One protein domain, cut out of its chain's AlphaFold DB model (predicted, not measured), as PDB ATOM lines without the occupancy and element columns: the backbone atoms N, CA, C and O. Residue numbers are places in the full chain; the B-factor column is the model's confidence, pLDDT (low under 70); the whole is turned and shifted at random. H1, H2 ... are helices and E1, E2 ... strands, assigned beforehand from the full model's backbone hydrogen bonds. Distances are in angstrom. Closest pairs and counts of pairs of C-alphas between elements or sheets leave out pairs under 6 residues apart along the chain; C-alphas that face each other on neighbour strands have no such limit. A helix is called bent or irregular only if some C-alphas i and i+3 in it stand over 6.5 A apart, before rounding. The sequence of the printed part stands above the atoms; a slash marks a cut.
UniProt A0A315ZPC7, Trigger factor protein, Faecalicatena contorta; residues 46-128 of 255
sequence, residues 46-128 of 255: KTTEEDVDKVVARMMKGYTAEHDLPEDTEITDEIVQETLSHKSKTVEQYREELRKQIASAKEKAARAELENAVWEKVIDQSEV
ATOM      1  N   LYS A  46      99.373  76.382  45.191       94.62
ATOM      2  CA  LYS A  46      99.391  75.492  46.352       94.62
ATOM      3  C   LYS A  46      98.333  75.933  47.360       94.62
ATOM      4  O   LYS A  46      98.209  77.118  47.670       94.62
ATOM      5  N   THR A  47      97.588  74.978  47.904       96.31
ATOM      6  CA  THR A  47      96.714  75.230  49.053       96.31
ATOM      7  C   THR A  47      97.562  75.415  50.303       96.31
ATOM      8  O   THR A  47      98.394  74.565  50.628       96.31
ATOM      9  N   THR A  48      97.345  76.521  51.007       97.62
ATOM     10  CA  THR A  48      98.057  76.859  52.245       97.62
ATOM     11  C   THR A  48      97.162  76.699  53.471       97.62
ATOM     12  O   THR A  48      95.941  76.597  53.353       97.62
ATOM     13  N   GLU A  49      97.758  76.696  54.666       97.50
ATOM     14  CA  GLU A  49      96.975  76.741  55.910       97.50
ATOM     15  C   GLU A  49      96.192  78.049  56.037       97.50
ATOM     16  O   GLU A  49      95.050  78.040  56.479       97.50
ATOM     17  N   GLU A  50      96.768  79.152  55.557       97.75
ATOM     18  CA  GLU A  50      96.120  80.462  55.545       97.75
ATOM     19  C   GLU A  50      94.831  80.452  54.707       97.75
ATOM     20  O   GLU A  50      93.839  81.075  55.084       97.75
ATOM     21  N   ASP A  51      94.808  79.715  53.592       97.75
ATOM     22  CA  ASP A  51      93.595  79.547  52.785       97.75
ATOM     23  C   ASP A  51      92.495  78.825  53.575       97.75
ATOM     24  O   ASP A  51      91.331  79.232  53.540       97.75
ATOM     25  N   VAL A  52      92.864  77.779  54.321       98.00
ATOM     26  CA  VAL A  52      91.938  77.035  55.188       98.00
ATOM     27  C   VAL A  52      91.435  77.934  56.317       98.00
ATOM     28  O   VAL A  52      90.225  78.006  56.534       98.00
ATOM     29  N   ASP A  53      92.323  78.677  56.980       97.62
ATOM     30  CA  ASP A  53      91.968  79.624  58.040       97.62
ATOM     31  C   ASP A  53      90.998  80.700  57.557       97.62
ATOM     32  O   ASP A  53      90.003  80.976  58.225       97.62
ATOM     33  N   LYS A  54      91.221  81.270  56.367       97.56
ATOM     34  CA  LYS A  54      90.311  82.262  55.772       97.56
ATOM     35  C   LYS A  54      88.911  81.696  55.552       97.56
ATOM     36  O   LYS A  54      87.923  82.401  55.770       97.56
ATOM     37  N   VAL A  55      88.804  80.444  55.104       96.94
ATOM     38  CA  VAL A  55      87.500  79.798  54.900       96.94
ATOM     39  C   VAL A  55      86.840  79.475  56.238       96.94
ATOM     40  O   VAL A  55      85.672  79.818  56.410       96.94
ATOM     41  N   VAL A  56      87.576  78.919  57.207       96.81
ATOM     42  CA  VAL A  56      87.067  78.667  58.567       96.81
ATOM     43  C   VAL A  56      86.565  79.961  59.205       96.81
ATOM     44  O   VAL A  56      85.436  79.999  59.682       96.81
ATOM     45  N   ALA A  57      87.343  81.044  59.143       96.25
ATOM     46  CA  ALA A  57      86.958  82.343  59.686       96.25
ATOM     47  C   ALA A  57      85.690  82.898  59.016       96.25
ATOM     48  O   ALA A  57      84.812  83.423  59.697       96.25
ATOM     49  N   ARG A  58      85.545  82.750  57.689       95.62
ATOM     50  CA  ARG A  58      84.321  83.154  56.974       95.62
ATOM     51  C   ARG A  58      83.103  82.354  57.442       95.62
ATOM     52  O   ARG A  58      82.047  82.945  57.649       95.62
ATOM     53  N   MET A  59      83.246  81.039  57.586       95.12
ATOM     54  CA  MET A  59      82.159  80.159  58.022       95.12
ATOM     55  C   MET A  59      81.773  80.435  59.481       95.12
ATOM     56  O   MET A  59      80.594  80.610  59.776       95.12
ATOM     57  N   MET A  60      82.763  80.587  60.366       95.88
ATOM     58  CA  MET A  60      82.550  80.955  61.767       95.88
ATOM     59  C   MET A  60      81.904  82.328  61.913       95.88
ATOM     60  O   MET A  60      81.008  82.470  62.730       95.88
ATOM     61  N   LYS A  61      82.270  83.314  61.086       94.88
ATOM     62  CA  LYS A  61      81.604  84.625  61.082       94.88
ATOM     63  C   LYS A  61      80.106  84.520  60.781       94.88
ATOM     64  O   LYS A  61      79.319  85.271  61.346       94.88
ATOM     65  N   GLY A  62      79.712  83.622  59.875       92.31
ATOM     66  CA  GLY A  62      78.299  83.343  59.611       92.31
ATOM     67  C   GLY A  62      77.615  82.718  60.825       92.31
ATOM     68  O   GLY A  62      76.577  83.205  61.261       92.31
ATOM     69  N   TYR A  63      78.249  81.698  61.407       93.50
ATOM     70  CA  TYR A  63      77.750  80.987  62.583       93.50
ATOM     71  C   TYR A  63      77.588  81.898  63.808       93.50
ATOM     72  O   TYR A  63      76.517  81.956  64.405       93.50
ATOM     73  N   THR A  64      78.617  82.658  64.185       95.38
ATOM     74  CA  THR A  64      78.562  83.513  65.378       95.38
ATOM     75  C   THR A  64      77.521  84.617  65.242       95.38
ATOM     76  O   THR A  64      76.827  84.907  66.212       95.38
ATOM     77  N   ALA A  65      77.343  85.175  64.041       94.50
ATOM     78  CA  ALA A  65      76.293  86.153  63.770       94.50
ATOM     79  C   ALA A  65      74.878  85.552  63.870       94.50
ATOM     80  O   ALA A  65      73.972  86.215  64.369       94.50
ATOM     81  N   GLU A  66      74.679  84.312  63.414       94.75
ATOM     82  CA  GLU A  66      73.391  83.608  63.512       94.75
ATOM     83  C   GLU A  66      73.040  83.225  64.961       94.75
ATOM     84  O   GLU A  66      71.868  83.232  65.336       94.75
ATOM     85  N   HIS A  67      74.053  82.946  65.788       94.12
ATOM     86  CA  HIS A  67      73.902  82.473  67.167       94.12
ATOM     87  C   HIS A  67      74.153  83.538  68.254       94.12
ATOM     88  O   HIS A  67      74.133  83.199  69.436       94.12
ATOM     89  N   ASP A  68      74.368  84.806  67.878       95.31
ATOM     90  CA  ASP A  68      74.687  85.924  68.791       95.31
ATOM     91  C   ASP A  68      75.891  85.631  69.714       95.31
ATOM     92  O   ASP A  68      75.882  85.883  70.921       95.31
ATOM     93  N   LEU A  69      76.937  85.034  69.136       94.88
ATOM     94  CA  LEU A  69      78.173  84.683  69.833       94.88
ATOM     95  C   LEU A  69      79.273  85.733  69.588       94.88
ATOM     96  O   LEU A  69      79.271  86.395  68.547       94.88
ATOM     97  N   PRO A  70      80.256  85.869  70.500       96.19
ATOM     98  CA  PRO A  70      81.415  86.737  70.287       96.19
ATOM     99  C   PRO A  70      82.182  86.413  68.993       96.19
ATOM    100  O   PRO A  70      82.346  85.244  68.640       96.19
ATOM    101  N   GLU A  71      82.696  87.434  68.297       92.12
ATOM    102  CA  GLU A  71      83.466  87.252  67.050       92.12
ATOM    103  C   GLU A  71      84.753  86.430  67.237       92.12
ATOM    104  O   GLU A  71      85.238  85.832  66.279       92.12
ATOM    105  N   ASP A  72      85.294  86.383  68.455       93.44
ATOM    106  CA  ASP A  72      86.475  85.607  68.839       93.44
ATOM    107  C   ASP A  72      86.150  84.169  69.282       93.44
ATOM    108  O   ASP A  72      87.031  83.462  69.770       93.44
ATOM    109  N   THR A  73      84.907  83.708  69.096       95.62
ATOM    110  CA  THR A  73      84.523  82.314  69.363       95.62
ATOM    111  C   THR A  73      85.336  81.356  68.492       95.62
ATOM    112  O   THR A  73      85.280  81.407  67.261       95.62
ATOM    113  N   GLU A  74      86.063  80.442  69.132       94.75
ATOM    114  CA  GLU A  74      86.833  79.411  68.440       94.75
ATOM    115  C   GLU A  74      85.932  78.299  67.886       94.75
ATOM    116  O   GLU A  74      84.908  77.935  68.467       94.75
ATOM    117  N   ILE A  75      86.340  77.730  66.752       96.81
ATOM    118  CA  ILE A  75      85.683  76.556  66.181       96.81
ATOM    119  C   ILE A  75      85.922  75.331  67.072       96.81
ATOM    120  O   ILE A  75      87.046  75.063  67.495       96.81
ATOM    121  N   THR A  76      84.870  74.553  67.318       97.06
ATOM    122  CA  THR A  76      84.931  73.303  68.085       97.06
ATOM    123  C   THR A  76      84.364  72.138  67.278       97.06
ATOM    124  O   THR A  76      83.642  72.331  66.296       97.06
ATOM    125  N   ASP A  77      84.662  70.910  67.706       97.81
ATOM    126  CA  ASP A  77      84.119  69.686  67.098       97.81
ATOM    127  C   ASP A  77      82.583  69.650  67.113       97.81
ATOM    128  O   ASP A  77      81.962  69.068  66.223       97.81
ATOM    129  N   GLU A  78      81.970  70.266  68.122       95.38
ATOM    130  CA  GLU A  78      80.518  70.334  68.293       95.38
ATOM    131  C   GLU A  78      79.902  71.276  67.247       95.38
ATOM    132  O   GLU A  78      79.029  70.861  66.489       95.38
ATOM    133  N   ILE A  79      80.473  72.477  67.076       95.25
ATOM    134  CA  ILE A  79      80.064  73.439  66.035       95.25
ATOM    135  C   ILE A  79      80.206  72.831  64.629       95.25
ATOM    136  O   ILE A  79      79.343  73.009  63.763       95.25
ATOM    137  N   VAL A  80      81.289  72.080  64.392       96.56
ATOM    138  CA  VAL A  80      81.508  71.388  63.113       96.56
ATOM    139  C   VAL A  80      80.375  70.415  62.803       96.56
ATOM    140  O   VAL A  80      79.841  70.450  61.694       96.56
ATOM    141  N   GLN A  81      80.017  69.566  63.767       95.19
ATOM    142  CA  GLN A  81      79.009  68.518  63.596       95.19
ATOM    143  C   GLN A  81      77.589  69.069  63.472       95.19
ATOM    144  O   GLN A  81      76.779  68.512  62.731       95.19
ATOM    145  N   GLU A  82      77.275  70.131  64.213       89.00
ATOM    146  CA  GLU A  82      75.924  70.683  64.258       89.00
ATOM    147  C   GLU A  82      75.594  71.525  63.026       89.00
ATOM    148  O   GLU A  82      74.453  71.497  62.556       89.00
ATOM    149  N   THR A  83      76.570  72.263  62.488       88.56
ATOM    150  CA  THR A  83      76.268  73.308  61.499       88.56
ATOM    151  C   THR A  83      77.205  73.325  60.299       88.56
ATOM    152  O   THR A  83      76.741  73.511  59.175       88.56
ATOM    153  N   LEU A  84      78.515  73.143  60.490       89.81
ATOM    154  CA  LEU A  84      79.477  73.462  59.426       89.81
ATOM    155  C   LEU A  84      79.725  72.326  58.430       89.81
ATOM    156  O   LEU A  84      80.094  72.594  57.284       89.81
ATOM    157  N   SER A  85      79.553  71.066  58.835       92.69
ATOM    158  CA  SER A  85      79.722  69.920  57.942       92.69
ATOM    159  C   SER A  85      78.837  68.742  58.329       92.69
ATOM    160  O   SER A  85      78.772  68.323  59.476       92.69
ATOM    161  N   HIS A  86      78.229  68.117  57.322       91.38
ATOM    162  CA  HIS A  86      77.512  66.849  57.481       91.38
ATOM    163  C   HIS A  86      78.418  65.615  57.322       91.38
ATOM    164  O   HIS A  86      77.945  64.482  57.414       91.38
ATOM    165  N   LYS A  87      79.708  65.811  57.017       92.94
ATOM    166  CA  LYS A  87      80.677  64.736  56.736       92.94
ATOM    167  C   LYS A  87      81.786  64.651  57.776       92.94
ATOM    168  O   LYS A  87      82.299  63.559  58.023       92.94
ATOM    169  N   SER A  88      82.153  65.786  58.360       95.81
ATOM    170  CA  SER A  88      83.266  65.911  59.295       95.81
ATOM    171  C   SER A  88      82.769  65.901  60.738       95.81
ATOM    172  O   SER A  88      81.742  66.495  61.046       95.81
ATOM    173  N   LYS A  89      83.491  65.203  61.623       95.31
ATOM    174  CA  LYS A  89      83.148  65.099  63.052       95.31
ATOM    175  C   LYS A  89      84.055  65.909  63.968       95.31
ATOM    176  O   LYS A  89      83.684  66.155  65.105       95.31
ATOM    177  N   THR A  90      85.240  66.277  63.494       97.94
ATOM    178  CA  THR A  90      86.202  67.070  64.263       97.94
ATOM    179  C   THR A  90      86.670  68.269  63.456       97.94
ATOM    180  O   THR A  90      86.563  68.269  62.222       97.94
ATOM    181  N   VAL A  91      87.221  69.271  64.135       97.62
ATOM    182  CA  VAL A  91      87.840  70.445  63.510       97.62
ATOM    183  C   VAL A  91      88.916  70.017  62.518       97.62
ATOM    184  O   VAL A  91      88.946  70.522  61.400       97.62
ATOM    185  N   GLU A  92      89.757  69.038  62.851       97.81
ATOM    186  CA  GLU A  92      90.809  68.557  61.947       97.81
ATOM    187  C   GLU A  92      90.231  67.921  60.680       97.81
ATOM    188  O   GLU A  92      90.723  68.180  59.580       97.81
ATOM    189  N   GLN A  93      89.172  67.112  60.812       97.94
ATOM    190  CA  GLN A  93      88.498  66.508  59.659       97.94
ATOM    191  C   GLN A  93      87.873  67.574  58.761       97.94
ATOM    192  O   GLN A  93      88.010  67.501  57.540       97.94
ATOM    193  N   TYR A  94      87.247  68.586  59.363       97.69
ATOM    194  CA  TYR A  94      86.652  69.694  58.628       97.69
ATOM    195  C   TYR A  94      87.706  70.533  57.904       97.69
ATOM    196  O   TYR A  94      87.552  70.841  56.725       97.69
ATOM    197  N   ARG A  95      88.829  70.836  58.560       97.88
ATOM    198  CA  ARG A  95      89.952  71.543  57.931       97.88
ATOM    199  C   ARG A  95      90.535  70.762  56.755       97.88
ATOM    200  O   ARG A  95      90.854  71.359  55.731       97.88
ATOM    201  N   GLU A  96      90.633  69.438  56.854       97.88
ATOM    202  CA  GLU A  96      91.067  68.586  55.739       97.88
ATOM    203  C   GLU A  96      90.032  68.524  54.601       97.88
ATOM    204  O   GLU A  96      90.397  68.539  53.424       97.88
ATOM    205  N   GLU A  97      88.738  68.499  54.926       97.12
ATOM    206  CA  GLU A  97      87.659  68.643  53.947       97.12
ATOM    207  C   GLU A  97      87.786  69.969  53.179       97.12
ATOM    208  O   GLU A  97      87.800  69.962  51.946       97.12
ATOM    209  N   LEU A  98      87.953  71.088  53.889       97.50
ATOM    210  CA  LEU A  98      88.156  72.404  53.286       97.50
ATOM    211  C   LEU A  98      89.428  72.450  52.439       97.50
ATOM    212  O   LEU A  98      89.391  72.955  51.319       97.50
ATOM    213  N   ARG A  99      90.536  71.867  52.915       98.00
ATOM    214  CA  ARG A  99      91.796  71.799  52.162       98.00
ATOM    215  C   ARG A  99      91.603  71.127  50.801       98.00
ATOM    216  O   ARG A  99      92.094  71.642  49.797       98.00
ATOM    217  N   LYS A 100      90.846  70.026  50.745       97.12
ATOM    218  CA  LYS A 100      90.509  69.332  49.487       97.12
ATOM    219  C   LYS A 100      89.605  70.165  48.583       97.12
ATOM    220  O   LYS A 100      89.825  70.195  47.377       97.12
ATOM    221  N   GLN A 101      88.607  70.846  49.147       95.88
ATOM    222  CA  GLN A 101      87.719  71.720  48.374       95.88
ATOM    223  C   GLN A 101      88.484  72.900  47.762       95.88
ATOM    224  O   GLN A 101      88.314  73.190  46.580       95.88
ATOM    225  N   ILE A 102      89.370  73.535  48.536       97.75
ATOM    226  CA  ILE A 102      90.222  74.636  48.070       97.75
ATOM    227  C   ILE A 102      91.190  74.142  46.993       97.75
ATOM    228  O   ILE A 102      91.298  74.778  45.949       97.75
ATOM    229  N   ALA A 103      91.848  72.996  47.205       97.38
ATOM    230  CA  ALA A 103      92.736  72.407  46.202       97.38
ATOM    231  C   ALA A 103      91.995  72.139  44.885       97.38
ATOM    232  O   ALA A 103      92.437  72.586  43.832       97.38
ATOM    233  N   SER A 104      90.815  71.513  44.948       96.44
ATOM    234  CA  SER A 104      89.998  71.260  43.757       96.44
ATOM    235  C   SER A 104      89.551  72.555  43.068       96.44
ATOM    236  O   SER A 104      89.515  72.616  41.841       96.44
ATOM    237  N   ALA A 105      89.237  73.612  43.824       95.88
ATOM    238  CA  ALA A 105      88.906  74.913  43.248       95.88
ATOM    239  C   ALA A 105      90.109  75.542  42.521       95.88
ATOM    240  O   ALA A 105      89.947  76.045  41.410       95.88
ATOM    241  N   LYS A 106      91.310  75.466  43.107       97.12
ATOM    242  CA  LYS A 106      92.558  75.960  42.500       97.12
ATOM    243  C   LYS A 106      92.943  75.162  41.246       97.12
ATOM    244  O   LYS A 106      93.326  75.758  40.246       97.12
ATOM    245  N   GLU A 107      92.761  73.842  41.257       97.12
ATOM    246  CA  GLU A 107      92.932  72.979  40.077       97.12
ATOM    247  C   GLU A 107      91.980  73.360  38.939       97.12
ATOM    248  O   GLU A 107      92.410  73.505  37.795       97.12
ATOM    249  N   LYS A 108      90.695  73.575  39.245       95.50
ATOM    250  CA  LYS A 108      89.709  74.026  38.252       95.50
ATOM    251  C   LYS A 108      90.033  75.412  37.703       95.50
ATOM    252  O   LYS A 108      89.873  75.628  36.507       95.50
ATOM    253  N   ALA A 109      90.501  76.331  38.549       96.38
ATOM    254  CA  ALA A 109      90.907  77.667  38.124       96.38
ATOM    255  C   ALA A 109      92.093  77.611  37.147       96.38
ATOM    256  O   ALA A 109      91.999  78.166  36.057       96.38
ATOM    257  N   ALA A 110      93.146  76.861  37.485       96.94
ATOM    258  CA  ALA A 110      94.292  76.651  36.598       96.94
ATOM    259  C   ALA A 110      93.891  75.974  35.276       96.94
ATOM    260  O   ALA A 110      94.352  76.360  34.204       96.94
ATOM    261  N   ARG A 111      92.983  74.987  35.323       97.50
ATOM    262  CA  ARG A 111      92.442  74.359  34.109       97.50
ATOM    263  C   ARG A 111      91.697  75.364  33.232       97.50
ATOM    264  O   ARG A 111      91.933  75.394  32.030       97.50
ATOM    265  N   ALA A 112      90.827  76.183  33.820       97.12
ATOM    266  CA  ALA A 112      90.071  77.194  33.086       97.12
ATOM    267  C   ALA A 112      90.992  78.254  32.462       97.12
ATOM    268  O   ALA A 112      90.768  78.668  31.326       97.12
ATOM    269  N   GLU A 113      92.042  78.665  33.173       97.62
ATOM    270  CA  GLU A 113      93.072  79.568  32.654       97.62
ATOM    271  C   GLU A 113      93.803  78.960  31.450       97.62
ATOM    272  O   GLU A 113      93.878  79.601  30.402       97.62
ATOM    273  N   LEU A 114      94.245  77.700  31.548       97.62
ATOM    274  CA  LEU A 114      94.874  76.990  30.433       97.62
ATOM    275  C   LEU A 114      93.940  76.900  29.216       97.62
ATOM    276  O   LEU A 114      94.332  77.220  28.094       97.62
ATOM    277  N   GLU A 115      92.693  76.481  29.433       98.25
ATOM    278  CA  GLU A 115      91.679  76.387  28.381       98.25
ATOM    279  C   GLU A 115      91.416  77.735  27.707       98.25
ATOM    280  O   GLU A 115      91.285  77.794  26.484       98.25
ATOM    281  N   ASN A 116      91.359  78.821  28.482       97.69
ATOM    282  CA  ASN A 116      91.187  80.171  27.953       97.69
ATOM    283  C   ASN A 116      92.407  80.614  27.140       97.69
ATOM    284  O   ASN A 116      92.233  81.059  26.009       97.69
ATOM    285  N   ALA A 117      93.626  80.419  27.651       97.38
ATOM    286  CA  ALA A 117      94.856  80.806  26.962       97.38
ATOM    287  C   ALA A 117      95.010  80.104  25.600       97.38
ATOM    288  O   ALA A 117      95.411  80.714  24.605       97.38
ATOM    289  N   VAL A 118      94.662  78.814  25.531       97.81
ATOM    290  CA  VAL A 118      94.670  78.063  24.268       97.81
ATOM    291  C   VAL A 118      93.560  78.557  23.339       97.81
ATOM    292  O   VAL A 118      93.800  78.776  22.150       97.81
ATOM    293  N   TRP A 119      92.352  78.762  23.865       98.38
ATOM    294  CA  TRP A 119      91.203  79.218  23.085       98.38
ATOM    295  C   TRP A 119      91.413  80.598  22.457       98.38
ATOM    296  O   TRP A 119      91.113  80.780  21.276       98.38
ATOM    297  N   GLU A 120      91.981  81.545  23.202       97.56
ATOM    298  CA  GLU A 120      92.319  82.888  22.717       97.56
ATOM    299  C   GLU A 120      93.272  82.831  21.521       97.56
ATOM    300  O   GLU A 120      92.986  83.422  20.478       97.56
ATOM    301  N   LYS A 121      94.336  82.020  21.600       96.75
ATOM    302  CA  LYS A 121      95.251  81.808  20.465       96.75
ATOM    303  C   LYS A 121      94.526  81.256  19.239       96.75
ATOM    304  O   LYS A 121      94.773  81.714  18.126       96.75
ATOM    305  N   VAL A 122      93.609  80.304  19.423       97.44
ATOM    306  CA  VAL A 122      92.815  79.758  18.311       97.44
ATOM    307  C   VAL A 122      91.896  80.824  17.703       97.44
ATOM    308  O   VAL A 122      91.779  80.901  16.476       97.44
ATOM    309  N   ILE A 123      91.265  81.676  18.519       97.62
ATOM    310  CA  ILE A 123      90.447  82.801  18.038       97.62
ATOM    311  C   ILE A 123      91.286  83.781  17.215       97.62
ATOM    312  O   ILE A 123      90.841  84.203  16.139       97.62
ATOM    313  N   ASP A 124      92.478  84.130  17.695       96.50
ATOM    314  CA  ASP A 124      93.389  85.067  17.032       96.50
ATOM    315  C   ASP A 124      93.885  84.527  15.689       96.50
ATOM    316  O   ASP A 124      93.990  85.268  14.712       96.50
ATOM    317  N   GLN A 125      94.093  83.212  15.600       95.56
ATOM    318  CA  GLN A 125      94.448  82.515  14.360       95.56
ATOM    319  C   GLN A 125      93.241  82.206  13.462       95.56
ATOM    320  O   GLN A 125      93.372  81.500  12.456       95.56
ATOM    321  N   SER A 126      92.057  82.735  13.776       97.12
ATOM    322  CA  SER A 126      90.829  82.478  13.025       97.12
ATOM    323  C   SER A 126      90.258  83.720  12.349       97.12
ATOM    324  O   SER A 126      90.176  84.804  12.928       97.12
ATOM    325  N   GLU A 127      89.748  83.528  11.136       97.50
ATOM    326  CA  GLU A 127      89.135  84.550  10.295       97.50
ATOM    327  C   GLU A 127      87.711  84.139   9.901       97.50
ATOM    328  O   GLU A 127      87.481  83.049   9.367       97.50
ATOM    329  N   VAL A 128      86.738  85.022  10.143       98.06
ATOM    330  CA  VAL A 128      85.363  84.833   9.666       98.06
ATOM    331  C   VAL A 128      85.286  85.269   8.207       98.06
ATOM    332  O   VAL A 128      85.566  86.414   7.875       98.06
TER     333      VAL A 128
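What this domain is: This is residues 46 to 128 of the 255 residues of the protein "Trigger factor protein" of Faecalicatena contorta (UniProt A0A315ZPC7). One long helix, H3, sticks far out of a small head as a straight arm, residues 108 to 128 standing free with the short strand E1 at the tip. The head is made of the first part of H3, the helix H1, which meets H3 near its own beginning and slants steeply away from it, the short helix H2, and the links between the helices. The printed part has 83 residues, with three named helices and one named strand in the order H1, H2, H3, E1; the class is mostly helix, and E1 pairs with no named strand. The whole is extended, with a radius of gyration of the C-alphas of 18.9 A and spans of 60 by 23 by 22 A, the arm making the length.

How they stand to each other: H1, residues 49 to 67, comes first, and after a short link of 9 residues follows H2, residues 77 to 84. H1 and H2 are close but not clearly touching: their closest C-alphas, those of Met 59 and Leu 84, are 7.3 A apart, and their lines are about perpendicular at 75 degrees. A short link of 6 residues joins H2 to H3, residues 91 to 124. H1 touches H3 with residues 51 to 56 alone, and H3 touches H1 with residues 95 to 102 alone. Their closest C-alphas, those of Val 52 and Arg 99, are 6.0 A apart, at a steep tilt of 65 degrees, opposite ways. H2 and H3 only just touch, with 3 pairs of C-alphas within 8 A, the closest being those of Asp 77 and Val 91 at 5.2 A; the tilt is steep at 42 degrees, the same way. On H3, residues 91 to 94 alone touch H2. E1, residues 126 to 128, follows H3 after a tight link, and the two meet only through their link. E1 is apart from H1 and H2. In H1, H2 and H3 every O i to N i+4 pair is within hydrogen-bond range.

Where its parts are: H1 begins at C-alpha 49, (96.975, 76.741, 55.910), and is 26.3 A long from first to last C-alpha. H2 measures 9.7 A and is neither bent nor irregular, but only just: C-alphas 81 and 84 are 6.5 A apart. H3 runs 49.0 A from C-alpha 91 at (87.840, 70.445, 63.510) to C-alpha 124 at (93.389, 85.067, 17.032). E1 measures 6.8 A and ends at C-alpha 128, (85.363, 84.833, 9.666).

The domain as a whole: The two C-alphas farthest apart, those of Pro 70 and Val 128, are 60.8 A from each other. Without the residues that stand free, the body has 62 residues and spans 36 by 20 by 14 A. The printed part has no cut, and no link is long. The mean pLDDT of the printed part is 96.1, and no printed residue is under 70.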